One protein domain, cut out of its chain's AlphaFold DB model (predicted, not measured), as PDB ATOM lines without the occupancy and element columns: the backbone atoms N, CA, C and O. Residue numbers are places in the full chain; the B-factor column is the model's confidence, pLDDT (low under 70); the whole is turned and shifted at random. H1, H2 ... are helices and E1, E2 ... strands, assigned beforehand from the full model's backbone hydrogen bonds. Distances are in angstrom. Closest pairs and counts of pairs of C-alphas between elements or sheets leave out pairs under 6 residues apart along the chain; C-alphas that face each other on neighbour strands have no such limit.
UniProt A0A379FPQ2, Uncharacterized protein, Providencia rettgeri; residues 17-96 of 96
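What this domain is: This is residues 17 to 96 of the 96 residues of an uncharacterized protein of Providencia rettgeri (UniProt A0A379FPQ2). A small sheet of four strands is sandwiched between two helices, H1 over one face and H2 over the other, in three layers; residues 66 to 72 stick out. The 80 printed residues include, in order, H1 E1 E2 E3 H2 E4; the mixed sheet runs E1 E2 E3 E4. The class is mixed, helices and strands; the whole is compact, radius of gyration of the C-alphas 12.4 A, spans 35 by 26 by 22 A.

Where its parts are: H1, residues 19 to 30, begins at C-alpha (46.928, -17.579, -12.280) and spans 15.5 A. E1 is residues 34 to 38, E2 49 to 52, E3 58 to 62. H2, residues 75 to 88, spans 20.2 A; E4, residues 92 to 95, ends at C-alpha (36.117, -18.273, -8.533).

How they stand to each other: Hairpins E1-E2 (N 37 to O 50, 2.9 A) and E2-E3 (N 49 to O 61, 3.0 A) form a meander, successive antiparallel neighbours. E3, H2, E4 form a strand-helix-strand unit, parallel neighbours joined through a helix, crossover right-handed (N 62 to O 94, 3.1 A). H1 runs along E2, height 8.5 A; its C-alpha 24 is 6.4 A from C-alpha 36, H1 and E1's closest. H2, on the opposite face, has height 9.2 A; C-alphas 62 and 81, E3 and H2's closest, are 6.3 A apart. Every O i to N i+4 pair is within hydrogen-bond range in H1, 7 of 10 in H2.

The domain as a whole: The printed part has no cut; C-alphas 56 and 70, the farthest apart, are separated by 36.7 A. The E3 to H2 link is long. Residues 41 to 45 have pLDDT under 70.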
ATOM      1  N   ASN A  17      50.775 -14.535  -9.629       85.81
ATOM      2  CA  ASN A  17      50.828 -13.600 -10.757       85.81
ATOM      3  C   ASN A  17      50.414 -14.250 -12.086       85.81
ATOM      4  O   ASN A  17      49.890 -13.580 -12.971       85.81
ATOM      5  N   SER A  18      50.660 -15.553 -12.260       88.88
ATOM      6  CA  SER A  18      50.335 -16.260 -13.504       88.88
ATOM      7  C   SER A  18      48.910 -16.816 -13.532       88.88
ATOM      8  O   SER A  18      48.375 -17.052 -14.614       88.88
ATOM      9  N   LEU A  19      48.285 -17.034 -12.370       89.81
ATOM     10  CA  LEU A  19      46.928 -17.579 -12.280       89.81
ATOM     11  C   LEU A  19      45.870 -16.662 -12.933       89.81
ATOM     12  O   LEU A  19      45.098 -17.176 -13.744       89.81
ATOM     13  N   PRO A  20      45.859 -15.329 -12.708       91.81
ATOM     14  CA  PRO A  20      44.936 -14.432 -13.409       91.81
ATOM     15  C   PRO A  20      45.131 -14.417 -14.929       91.81
ATOM     16  O   PRO A  20      44.166 -14.288 -15.678       91.81
ATOM     17  N   ILE A  21      46.366 -14.595 -15.404       92.19
ATOM     18  CA  ILE A  21      46.666 -14.671 -16.841       92.19
ATOM     19  C   ILE A  21      46.048 -15.940 -17.438       92.19
ATOM     20  O   ILE A  21      45.329 -15.863 -18.432       92.19
ATOM     21  N   LEU A  22      46.248 -17.092 -16.791       92.00
ATOM     22  CA  LEU A  22      45.625 -18.346 -17.218       92.00
ATOM     23  C   LEU A  22      44.093 -18.247 -17.199       92.00
ATOM     24  O   LEU A  22      43.431 -18.677 -18.143       92.00
ATOM     25  N   ALA A  23      43.521 -17.670 -16.142       93.75
ATOM     26  CA  ALA A  23      42.082 -17.469 -16.044       93.75
ATOM     27  C   ALA A  23      41.559 -16.584 -17.190       93.75
ATOM     28  O   ALA A  23      40.546 -16.915 -17.807       93.75
ATOM     29  N   ALA A  24      42.271 -15.505 -17.532       94.62
ATOM     30  CA  ALA A  24      41.934 -14.646 -18.664       94.62
ATOM     31  C   ALA A  24      41.947 -15.410 -20.000       94.62
ATOM     32  O   ALA A  24      41.022 -15.245 -20.801       94.62
ATOM     33  N   ASP A  25      42.938 -16.276 -20.216       94.62
ATOM     34  CA  ASP A  25      43.020 -17.122 -21.409       94.62
ATOM     35  C   ASP A  25      41.873 -18.136 -21.475       94.62
ATOM     36  O   ASP A  25      41.252 -18.281 -22.527       94.62
ATOM     37  N   ILE A  26      41.523 -18.791 -20.363       94.94
ATOM     38  CA  ILE A  26      40.368 -19.703 -20.304       94.94
ATOM     39  C   ILE A  26      39.080 -18.953 -20.657       94.94
ATOM     40  O   ILE A  26      38.315 -19.403 -21.514       94.94
ATOM     41  N   LEU A  27      38.849 -17.791 -20.040       96.69
ATOM     42  CA  LEU A  27      37.673 -16.965 -20.318       96.69
ATOM     43  C   LEU A  27      37.621 -16.582 -21.801       96.69
ATOM     44  O   LEU A  27      36.575 -16.705 -22.436       96.69
ATOM     45  N   LYS A  28      38.748 -16.142 -22.369       97.31
ATOM     46  CA  LYS A  28      38.821 -15.650 -23.746       97.31
ATOM     47  C   LYS A  28      38.692 -16.762 -24.785       97.31
ATOM     48  O   LYS A  28      37.892 -16.632 -25.713       97.31
ATOM     49  N   TRP A  29      39.504 -17.805 -24.664       96.25
ATOM     50  CA  TRP A  29      39.713 -18.802 -25.714       96.25
ATOM     51  C   TRP A  29      38.833 -20.034 -25.549       96.25
ATOM     52  O   TRP A  29      38.387 -20.586 -26.551       96.25
ATOM     53  N   SER A  30      38.544 -20.435 -24.310       95.31
ATOM     54  CA  SER A  30      37.727 -21.623 -24.034       95.31
ATOM     55  C   SER A  30      36.252 -21.279 -23.843       95.31
ATOM     56  O   SER A  30      35.390 -22.026 -24.294       95.31
ATOM     57  N   LEU A  31      35.953 -20.153 -23.184       95.50
ATOM     58  CA  LEU A  31      34.579 -19.744 -22.856       95.50
ATOM     59  C   LEU A  31      34.030 -18.636 -23.768       95.50
ATOM     60  O   LEU A  31      32.863 -18.270 -23.661       95.50
ATOM     61  N   GLY A  32      34.846 -18.098 -24.678       97.62
ATOM     62  CA  GLY A  32      34.406 -17.122 -25.678       97.62
ATOM     63  C   GLY A  32      34.089 -15.728 -25.127       97.62
ATOM     64  O   GLY A  32      33.412 -14.944 -25.793       97.62
ATOM     65  N   HIS A  33      34.571 -15.384 -23.930       98.25
ATOM     66  CA  HIS A  33      34.360 -14.060 -23.357       98.25
ATOM     67  C   HIS A  33      35.047 -12.966 -24.193       98.25
ATOM     68  O   HIS A  33      36.062 -13.154 -24.873       98.25
ATOM     69  N   THR A  34      34.511 -11.753 -24.101       98.00
ATOM     70  CA  THR A  34      35.065 -10.547 -24.724       98.00
ATOM     71  C   THR A  34      35.399  -9.491 -23.672       98.00
ATOM     72  O   THR A  34      35.028  -9.615 -22.506       98.00
ATOM     73  N   LYS A  35      36.156  -8.454 -24.068       96.81
ATOM     74  CA  LYS A  35      36.617  -7.366 -23.181       96.81
ATOM     75  C   LYS A  35      37.260  -7.867 -21.874       96.81
ATOM     76  O   LYS A  35      37.061  -7.262 -20.825       96.81
ATOM     77  N   VAL A  36      38.011  -8.967 -21.951       96.44
ATOM     78  CA  VAL A  36      38.719  -9.557 -20.809       96.44
ATOM     79  C   VAL A  36      39.812  -8.593 -20.352       96.44
ATOM     80  O   VAL A  36      40.681  -8.219 -21.138       96.44
ATOM     81  N   ARG A  37      39.732  -8.157 -19.097       94.62
ATOM     82  CA  ARG A  37      40.658  -7.209 -18.479       94.62
ATOM     83  C   ARG A  37      41.078  -7.722 -17.116       94.62
ATOM     84  O   ARG A  37      40.225  -7.825 -16.237       94.62
ATOM     85  N   ILE A  38      42.372  -7.970 -16.949       92.75
ATOM     86  CA  ILE A  38      42.979  -8.154 -15.630       92.75
ATOM     87  C   ILE A  38      42.992  -6.785 -14.938       92.75
ATOM     88  O   ILE A  38      43.265  -5.759 -15.571       92.75
ATOM     89  N   LEU A  39      42.591  -6.765 -13.676       88.88
ATOM     90  CA  LEU A  39      42.529  -5.594 -12.821       88.88
ATOM     91  C   LEU A  39      43.631  -5.758 -11.774       88.88
ATOM     92  O   LEU A  39      43.671  -6.783 -11.106       88.88
ATOM     93  N   ASP A  40      44.533  -4.782 -11.714       71.25
ATOM     94  CA  ASP A  40      45.621  -4.729 -10.742       71.25
ATOM     95  C   ASP A  40      45.589  -3.367 -10.037       71.25
ATOM     96  O   ASP A  40      45.724  -2.319 -10.680       71.25
ATOM     97  N   GLY A  41      45.464  -3.379  -8.709       59.00
ATOM     98  CA  GLY A  41      45.697  -2.222  -7.859       59.00
ATOM     99  C   GLY A  41      44.789  -2.061  -6.628       59.00
ATOM    100  O   GLY A  41      43.764  -2.721  -6.434       59.00
ATOM    101  N   PRO A  42      45.149  -1.115  -5.742       46.38
ATOM    102  CA  PRO A  42      44.300  -0.723  -4.625       46.38
ATOM    103  C   PRO A  42      42.979  -0.138  -5.145       46.38
ATOM    104  O   PRO A  42      42.951   0.920  -5.768       46.38
ATOM    105  N   GLY A  43      41.868  -0.823  -4.863       54.94
ATOM    106  CA  GLY A  43      40.529  -0.411  -5.298       54.94
ATOM    107  C   GLY A  43      39.824  -1.392  -6.234       54.94
ATOM    108  O   GLY A  43      38.637  -1.190  -6.508       54.94
ATOM    109  N   ASP A  44      40.482  -2.488  -6.629       61.25
ATOM    110  CA  ASP A  44      39.907  -3.520  -7.509       61.25
ATOM    111  C   ASP A  44      38.616  -4.135  -6.972       61.25
ATOM    112  O   ASP A  44      37.777  -4.622  -7.729       61.25
ATOM    113  N   GLY A  45      38.386  -4.008  -5.664       62.62
ATOM    114  CA  GLY A  45      37.112  -4.351  -5.053       62.62
ATOM    115  C   GLY A  45      36.899  -5.853  -4.966       62.62
ATOM    116  O   GLY A  45      35.743  -6.264  -4.961       62.62
ATOM    117  N   ARG A  46      38.000  -6.611  -4.840       77.69
ATOM    118  CA  ARG A  46      38.026  -8.070  -4.667       77.69
ATOM    119  C   ARG A  46      37.602  -8.853  -5.916       77.69
ATOM    120  O   ARG A  46      36.708  -9.695  -5.867       77.69
ATOM    121  N   ARG A  47      38.185  -8.484  -7.053       83.62
ATOM    122  CA  ARG A  47      38.101  -9.197  -8.334       83.62
ATOM    123  C   ARG A  47      39.430  -8.998  -9.047       83.62
ATOM    124  O   ARG A  47      39.962  -7.892  -9.019       83.62
ATOM    125  N   ASP A  48      39.880 -10.014  -9.759       89.75
ATOM    126  CA  ASP A  48      41.126  -9.941 -10.523       89.75
ATOM    127  C   ASP A  48      40.848  -9.725 -12.010       89.75
ATOM    128  O   ASP A  48      41.692  -9.216 -12.736       89.75
ATOM    129  N   ILE A  49      39.658 -10.102 -12.498       94.38
ATOM    130  CA  ILE A  49      39.302  -9.967 -13.915       94.38
ATOM    131  C   ILE A  49      37.868  -9.466 -14.065       94.38
ATOM    132  O   ILE A  49      36.946  -9.902 -13.371       94.38
ATOM    133  N   LEU A  50      37.673  -8.567 -15.029       95.25
ATOM    134  CA  LEU A  50      36.368  -8.202 -15.572       95.25
ATOM    135  C   LEU A  50      36.291  -8.637 -17.035       95.25
ATOM    136  O   LEU A  50      37.188  -8.352 -17.826       95.25
ATOM    137  N   SER A  51      35.202  -9.299 -17.409       97.31
ATOM    138  CA  SER A  51      34.942  -9.725 -18.785       97.31
ATOM    139  C   SER A  51      33.455  -9.638 -19.132       97.31
ATOM    140  O   SER A  51      32.626  -9.302 -18.284       97.31
ATOM    141  N   ILE A  52      33.123  -9.900 -20.396       98.06
ATOM    142  CA  ILE A  52      31.755  -9.987 -20.912       98.06
ATOM    143  C   ILE A  52      31.540 -11.394 -21.477       98.06
ATOM    144  O   ILE A  52      32.319 -11.816 -22.332       98.06
ATOM    145  N   THR A  53      30.503 -12.103 -21.026       97.62
ATOM    146  CA  THR A  53      30.139 -13.439 -21.536       97.62
ATOM    147  C   THR A  53      29.696 -13.376 -23.008       97.62
ATOM    148  O   THR A  53      29.398 -12.282 -23.505       97.62
ATOM    149  N   PRO A  54      29.609 -14.509 -23.730       97.69
ATOM    150  CA  PRO A  54      29.066 -14.539 -25.093       97.69
ATOM    151  C   PRO A  54      27.656 -13.936 -25.217       97.69
ATOM    152  O   PRO A  54      27.317 -13.354 -26.244       97.69
ATOM    153  N   GLU A  55      26.858 -13.997 -24.150       97.06
ATOM    154  CA  GLU A  55      25.501 -13.438 -24.065       97.06
ATOM    155  C   GLU A  55      25.483 -11.931 -23.752       97.06
ATOM    156  O   GLU A  55      24.416 -11.335 -23.608       97.06
ATOM    157  N   GLY A  56      26.648 -11.290 -23.622       96.69
ATOM    158  CA  GLY A  56      26.752  -9.855 -23.351       96.69
ATOM    159  C   GLY A  56      26.644  -9.478 -21.870       96.69
ATOM    160  O   GLY A  56      26.488  -8.298 -21.553       96.69
ATOM    161  N   ILE A  57      26.741 -10.444 -20.953       96.38
ATOM    162  CA  ILE A  57      26.598 -10.215 -19.510       96.38
ATOM    163  C   ILE A  57      27.966  -9.893 -18.903       96.38
ATOM    164  O   ILE A  57      28.963 -10.536 -19.220       96.38
ATOM    165  N   GLN A  58      28.036  -8.903 -18.008       96.81
ATOM    166  CA  GLN A  58      29.254  -8.670 -17.227       96.81
ATOM    167  C   GLN A  58      29.567  -9.870 -16.331       96.81
ATOM    168  O   GLN A  58      28.674 -10.441 -15.708       96.81
ATOM    169  N   HIS A  59      30.845 -10.221 -16.247       97.31
ATOM    170  CA  HIS A  59      31.318 -11.365 -15.489       97.31
ATOM    171  C   HIS A  59      32.575 -10.995 -14.703       97.31
ATOM    172  O   HIS A  59      33.509 -10.407 -15.260       97.31
ATOM    173  N   LEU A  60      32.584 -11.323 -13.412       96.00
ATOM    174  CA  LEU A  60      33.728 -11.099 -12.526       96.00
ATOM    175  C   LEU A  60      34.498 -12.400 -12.314       96.00
ATOM    176  O   LEU A  60      33.891 -13.454 -12.160       96.00
ATOM    177  N   THR A  61      35.820 -12.337 -12.235       95.44
ATOM    178  CA  THR A  61      36.625 -13.498 -11.835       95.44
ATOM    179  C   THR A  61      37.549 -13.123 -10.692       95.44
ATOM    180  O   THR A  61      38.207 -12.086 -10.752       95.44
ATOM    181  N   GLN A  62      37.574 -13.960  -9.657       93.44
ATOM    182  CA  GLN A  62      38.547 -13.896  -8.567       93.44
ATOM    183  C   GLN A  62      39.414 -15.146  -8.634       93.44
ATOM    184  O   GLN A  62      38.889 -16.252  -8.724       93.44
ATOM    185  N   CYS A  63      40.720 -14.950  -8.582       91.06
ATOM    186  CA  CYS A  63      41.717 -15.996  -8.517       91.06
ATOM    187  C   CYS A  63      42.253 -16.087  -7.085       91.06
ATOM    188  O   CYS A  63      42.517 -15.074  -6.426       91.06
ATOM    189  N   LYS A  64      42.444 -17.308  -6.594       88.81
ATOM    190  CA  LYS A  64      43.032 -17.569  -5.288       88.81
ATOM    191  C   LYS A  64      44.021 -18.720  -5.359       88.81
ATOM    192  O   LYS A  64      43.682 -19.893  -5.271       88.81
ATOM    193  N   HIS A  65      45.297 -18.363  -5.443       87.75
ATOM    194  CA  HIS A  65      46.370 -19.344  -5.439       87.75
ATOM    195  C   HIS A  65      46.730 -19.784  -4.010       87.75
ATOM    196  O   HIS A  65      47.196 -18.975  -3.202       87.75
ATOM    197  N   HIS A  66      46.616 -21.083  -3.730       85.94
ATOM    198  CA  HIS A  66      47.192 -21.725  -2.548       85.94
ATOM    199  C   HIS A  66      48.393 -22.580  -2.962       85.94
ATOM    200  O   HIS A  66      48.296 -23.400  -3.864       85.94
ATOM    201  N   SER A  67      49.536 -22.399  -2.292       79.69
ATOM    202  CA  SER A  67      50.740 -23.214  -2.527       79.69
ATOM    203  C   SER A  67      50.651 -24.622  -1.931       79.69
ATOM    204  O   SER A  67      51.519 -25.448  -2.183       79.69
ATOM    205  N   ASP A  68      49.659 -24.849  -1.074       81.88
ATOM    206  CA  ASP A  68      49.389 -26.110  -0.397       81.88
ATOM    207  C   ASP A  68      48.086 -26.668  -0.968       81.88
ATOM    208  O   ASP A  68      47.010 -26.123  -0.717       81.88
ATOM    209  N   ASP A  69      48.211 -27.718  -1.773       72.75
ATOM    210  CA  ASP A  69      47.117 -28.367  -2.495       72.75
ATOM    211  C   ASP A  69      46.184 -29.175  -1.578       72.75
ATOM    212  O   ASP A  69      45.089 -29.556  -1.991       72.75
ATOM    213  N   SER A  70      46.572 -29.382  -0.316       80.56
ATOM    214  CA  SER A  70      45.722 -29.992   0.708       80.56
ATOM    215  C   SER A  70      44.742 -29.005   1.352       80.56
ATOM    216  O   SER A  70      43.825 -29.414   2.071       80.56
ATOM    217  N   LYS A  71      44.909 -27.698   1.105       80.75
ATOM    218  CA  LYS A  71      44.043 -26.661   1.668       80.75
ATOM    219  C   LYS A  71      42.840 -26.397   0.779       80.75
ATOM    220  O   LYS A  71      42.962 -26.056  -0.392       80.75
ATOM    221  N   SER A  72      41.664 -26.457   1.389       86.38
ATOM    222  CA  SER A  72      40.448 -25.897   0.812       86.38
ATOM    223  C   SER A  72      40.444 -24.373   0.931       86.38
ATOM    224  O   SER A  72      40.929 -23.821   1.922       86.38
ATOM    225  N   VAL A  73      39.786 -23.707  -0.011       89.00
ATOM    226  CA  VAL A  73      39.417 -22.294   0.124       89.00
ATOM    227  C   VAL A  73      38.435 -22.103   1.282       89.00
ATOM    228  O   VAL A  73      37.535 -22.916   1.503       89.00
ATOM    229  N   SER A  74      38.619 -21.038   2.059       89.62
ATOM    230  CA  SER A  74      37.733 -20.700   3.173       89.62
ATOM    231  C   SER A  74      36.491 -19.942   2.702       89.62
ATOM    232  O   SER A  74      36.526 -19.225   1.703       89.62
ATOM    233  N   SER A  75      35.398 -20.011   3.472       89.75
ATOM    234  CA  SER A  75      34.181 -19.238   3.174       89.75
ATOM    235  C   SER A  75      34.462 -17.738   3.069       89.75
ATOM    236  O   SER A  75      33.950 -17.072   2.178       89.75
ATOM    237  N   ARG A  76      35.360 -17.223   3.918       89.06
ATOM    238  CA  ARG A  76      35.767 -15.814   3.894       89.06
ATOM    239  C   ARG A  76      36.405 -15.416   2.564       89.06
ATOM    240  O   ARG A  76      36.210 -14.286   2.136       89.06
ATOM    241  N   GLU A  77      37.171 -16.309   1.941       89.31
ATOM    242  CA  GLU A  77      37.788 -16.061   0.634       89.31
ATOM    243  C   GLU A  77      36.737 -16.078  -0.475       89.31
ATOM    244  O   GLU A  77      36.742 -15.207  -1.337       89.31
ATOM    245  N   THR A  78      35.769 -16.992  -0.420       90.31
ATOM    246  CA  THR A  78      34.663 -17.000  -1.389       90.31
ATOM    247  C   THR A  78      33.691 -15.829  -1.204       90.31
ATOM    248  O   THR A  78      33.122 -15.342  -2.178       90.31
ATOM    249  N   ASP A  79      33.529 -15.303   0.012       91.38
ATOM    250  CA  ASP A  79      32.680 -14.131   0.269       91.38
ATOM    251  C   ASP A  79      33.189 -12.881  -0.465       91.38
ATOM    252  O   ASP A  79      32.424 -11.961  -0.761       91.38
ATOM    253  N   GLU A  80      34.483 -12.835  -0.791       88.25
ATOM    254  CA  GLU A  80      35.100 -11.724  -1.505       88.25
ATOM    255  C   GLU A  80      34.455 -11.484  -2.875       88.25
ATOM    256  O   GLU A  80      34.057 -10.349  -3.162       88.25
ATOM    257  N   ILE A  81      34.250 -12.546  -3.664       91.38
ATOM    258  CA  ILE A  81      33.618 -12.439  -4.986       91.38
ATOM    259  C   ILE A  81      32.114 -12.158  -4.877       91.38
ATOM    260  O   ILE A  81      31.566 -11.408  -5.686       91.38
ATOM    261  N   VAL A  82      31.442 -12.673  -3.840       92.19
ATOM    262  CA  VAL A  82      30.018 -12.390  -3.575       92.19
ATOM    263  C   VAL A  82      29.810 -10.908  -3.263       92.19
ATOM    264  O   VAL A  82      28.905 -10.265  -3.801       92.19
ATOM    265  N   ILE A  83      30.687 -10.328  -2.443       91.88
ATOM    266  CA  ILE A  83      30.664  -8.899  -2.120       91.88
ATOM    267  C   ILE A  83      30.947  -8.056  -3.368       91.88
ATOM    268  O   ILE A  83      30.284  -7.037  -3.574       91.88
ATOM    269  N   ALA A  84      31.885  -8.474  -4.223       91.50
ATOM    270  CA  ALA A  84      32.157  -7.791  -5.483       91.50
ATOM    271  C   ALA A  84      30.930  -7.806  -6.414       91.50
ATOM    272  O   ALA A  84      30.546  -6.759  -6.941       91.50
ATOM    273  N   LEU A  85      30.261  -8.954  -6.565       93.31
ATOM    274  CA  LEU A  85      29.029  -9.073  -7.352       93.31
ATOM    275  C   LEU A  85      27.959  -8.082  -6.881       93.31
ATOM    276  O   LEU A  85      27.434  -7.317  -7.693       93.31
ATOM    277  N   ALA A  86      27.704  -8.033  -5.571       93.19
ATOM    278  CA  ALA A  86      26.750  -7.097  -4.980       93.19
ATOM    279  C   ALA A  86      27.158  -5.632  -5.210       93.19
ATOM    280  O   ALA A  86      26.344  -4.824  -5.654       93.19
ATOM    281  N   LYS A  87      28.431  -5.292  -4.967       91.00
ATOM    282  CA  LYS A  87      28.962  -3.928  -5.119       91.00
ATOM    283  C   LYS A  87      28.837  -3.400  -6.548       91.00
ATOM    284  O   LYS A  87      28.593  -2.211  -6.737       91.00
ATOM    285  N   PHE A  88      29.050  -4.257  -7.544       89.62
ATOM    286  CA  PHE A  88      29.080  -3.857  -8.952       89.62
ATOM    287  C   PHE A  88      27.794  -4.191  -9.718       89.62
ATOM    288  O   PHE A  88      27.722  -3.911 -10.911       89.62
ATOM    289  N   GLY A  89      26.780  -4.765  -9.059       93.38
ATOM    290  CA  GLY A  89      25.511  -5.131  -9.695       93.38
ATOM    291  C   GLY A  89      25.650  -6.226 -10.758       93.38
ATOM    292  O   GLY A  89      24.846  -6.295 -11.688       93.38
ATOM    293  N   VAL A  90      26.679  -7.069 -10.642       94.12
ATOM    294  CA  VAL A  90      26.978  -8.144 -11.594       94.12
ATOM    295  C   VAL A  90      26.352  -9.452 -11.102       94.12
ATOM    296  O   VAL A  90      26.272  -9.693  -9.902       94.12
ATOM    297  N   LYS A  91      25.877 -10.299 -12.024       91.69
ATOM    298  CA  LYS A  91      25.124 -11.532 -11.707       91.69
ATOM    299  C   LYS A  91      25.866 -12.831 -12.027       91.69
ATOM    300  O   LYS A  91      25.324 -13.906 -11.801       91.69
ATOM    301  N   SER A  92      27.064 -12.739 -12.595       94.25
ATOM    302  CA  SER A  92      27.841 -13.889 -13.052       94.25
ATOM    303  C   SER A  92      29.288 -13.751 -12.593       94.25
ATOM    304  O   SER A  92      29.879 -12.677 -12.730       94.25
ATOM    305  N   ALA A  93      29.843 -14.823 -12.032       94.94
ATOM    306  CA  ALA A  93      31.244 -14.869 -11.646       94.94
ATOM    307  C   ALA A  93      31.846 -16.266 -11.761       94.94
ATOM    308  O   ALA A  93      31.130 -17.268 -11.784       94.94
ATOM    309  N   LEU A  94      33.173 -16.288 -11.765       95.00
ATOM    310  CA  LEU A  94      34.012 -17.461 -11.606       95.00
ATOM    311  C   LEU A  94      34.956 -17.226 -10.423       95.00
ATOM    312  O   LEU A  94      35.567 -16.165 -10.307       95.00
ATOM    313  N   PHE A  95      35.075 -18.220  -9.551       93.19
ATOM    314  CA  PHE A  95      36.117 -18.273  -8.533       93.19
ATOM    315  C   PHE A  95      37.068 -19.404  -8.920       93.19
ATOM    316  O   PHE A  95      36.599 -20.525  -9.131       93.19
ATOM    317  N   LEU A  96      38.355 -19.091  -9.069       88.69
ATOM    318  CA  LEU A  96      39.391 -20.021  -9.518       88.69
ATOM    319  C   LEU A  96      40.492 -20.177  -8.471       88.69
ATOM    320  O   LEU A  96      41.066 -19.140  -8.072       88.69
TER     321      LEU A  96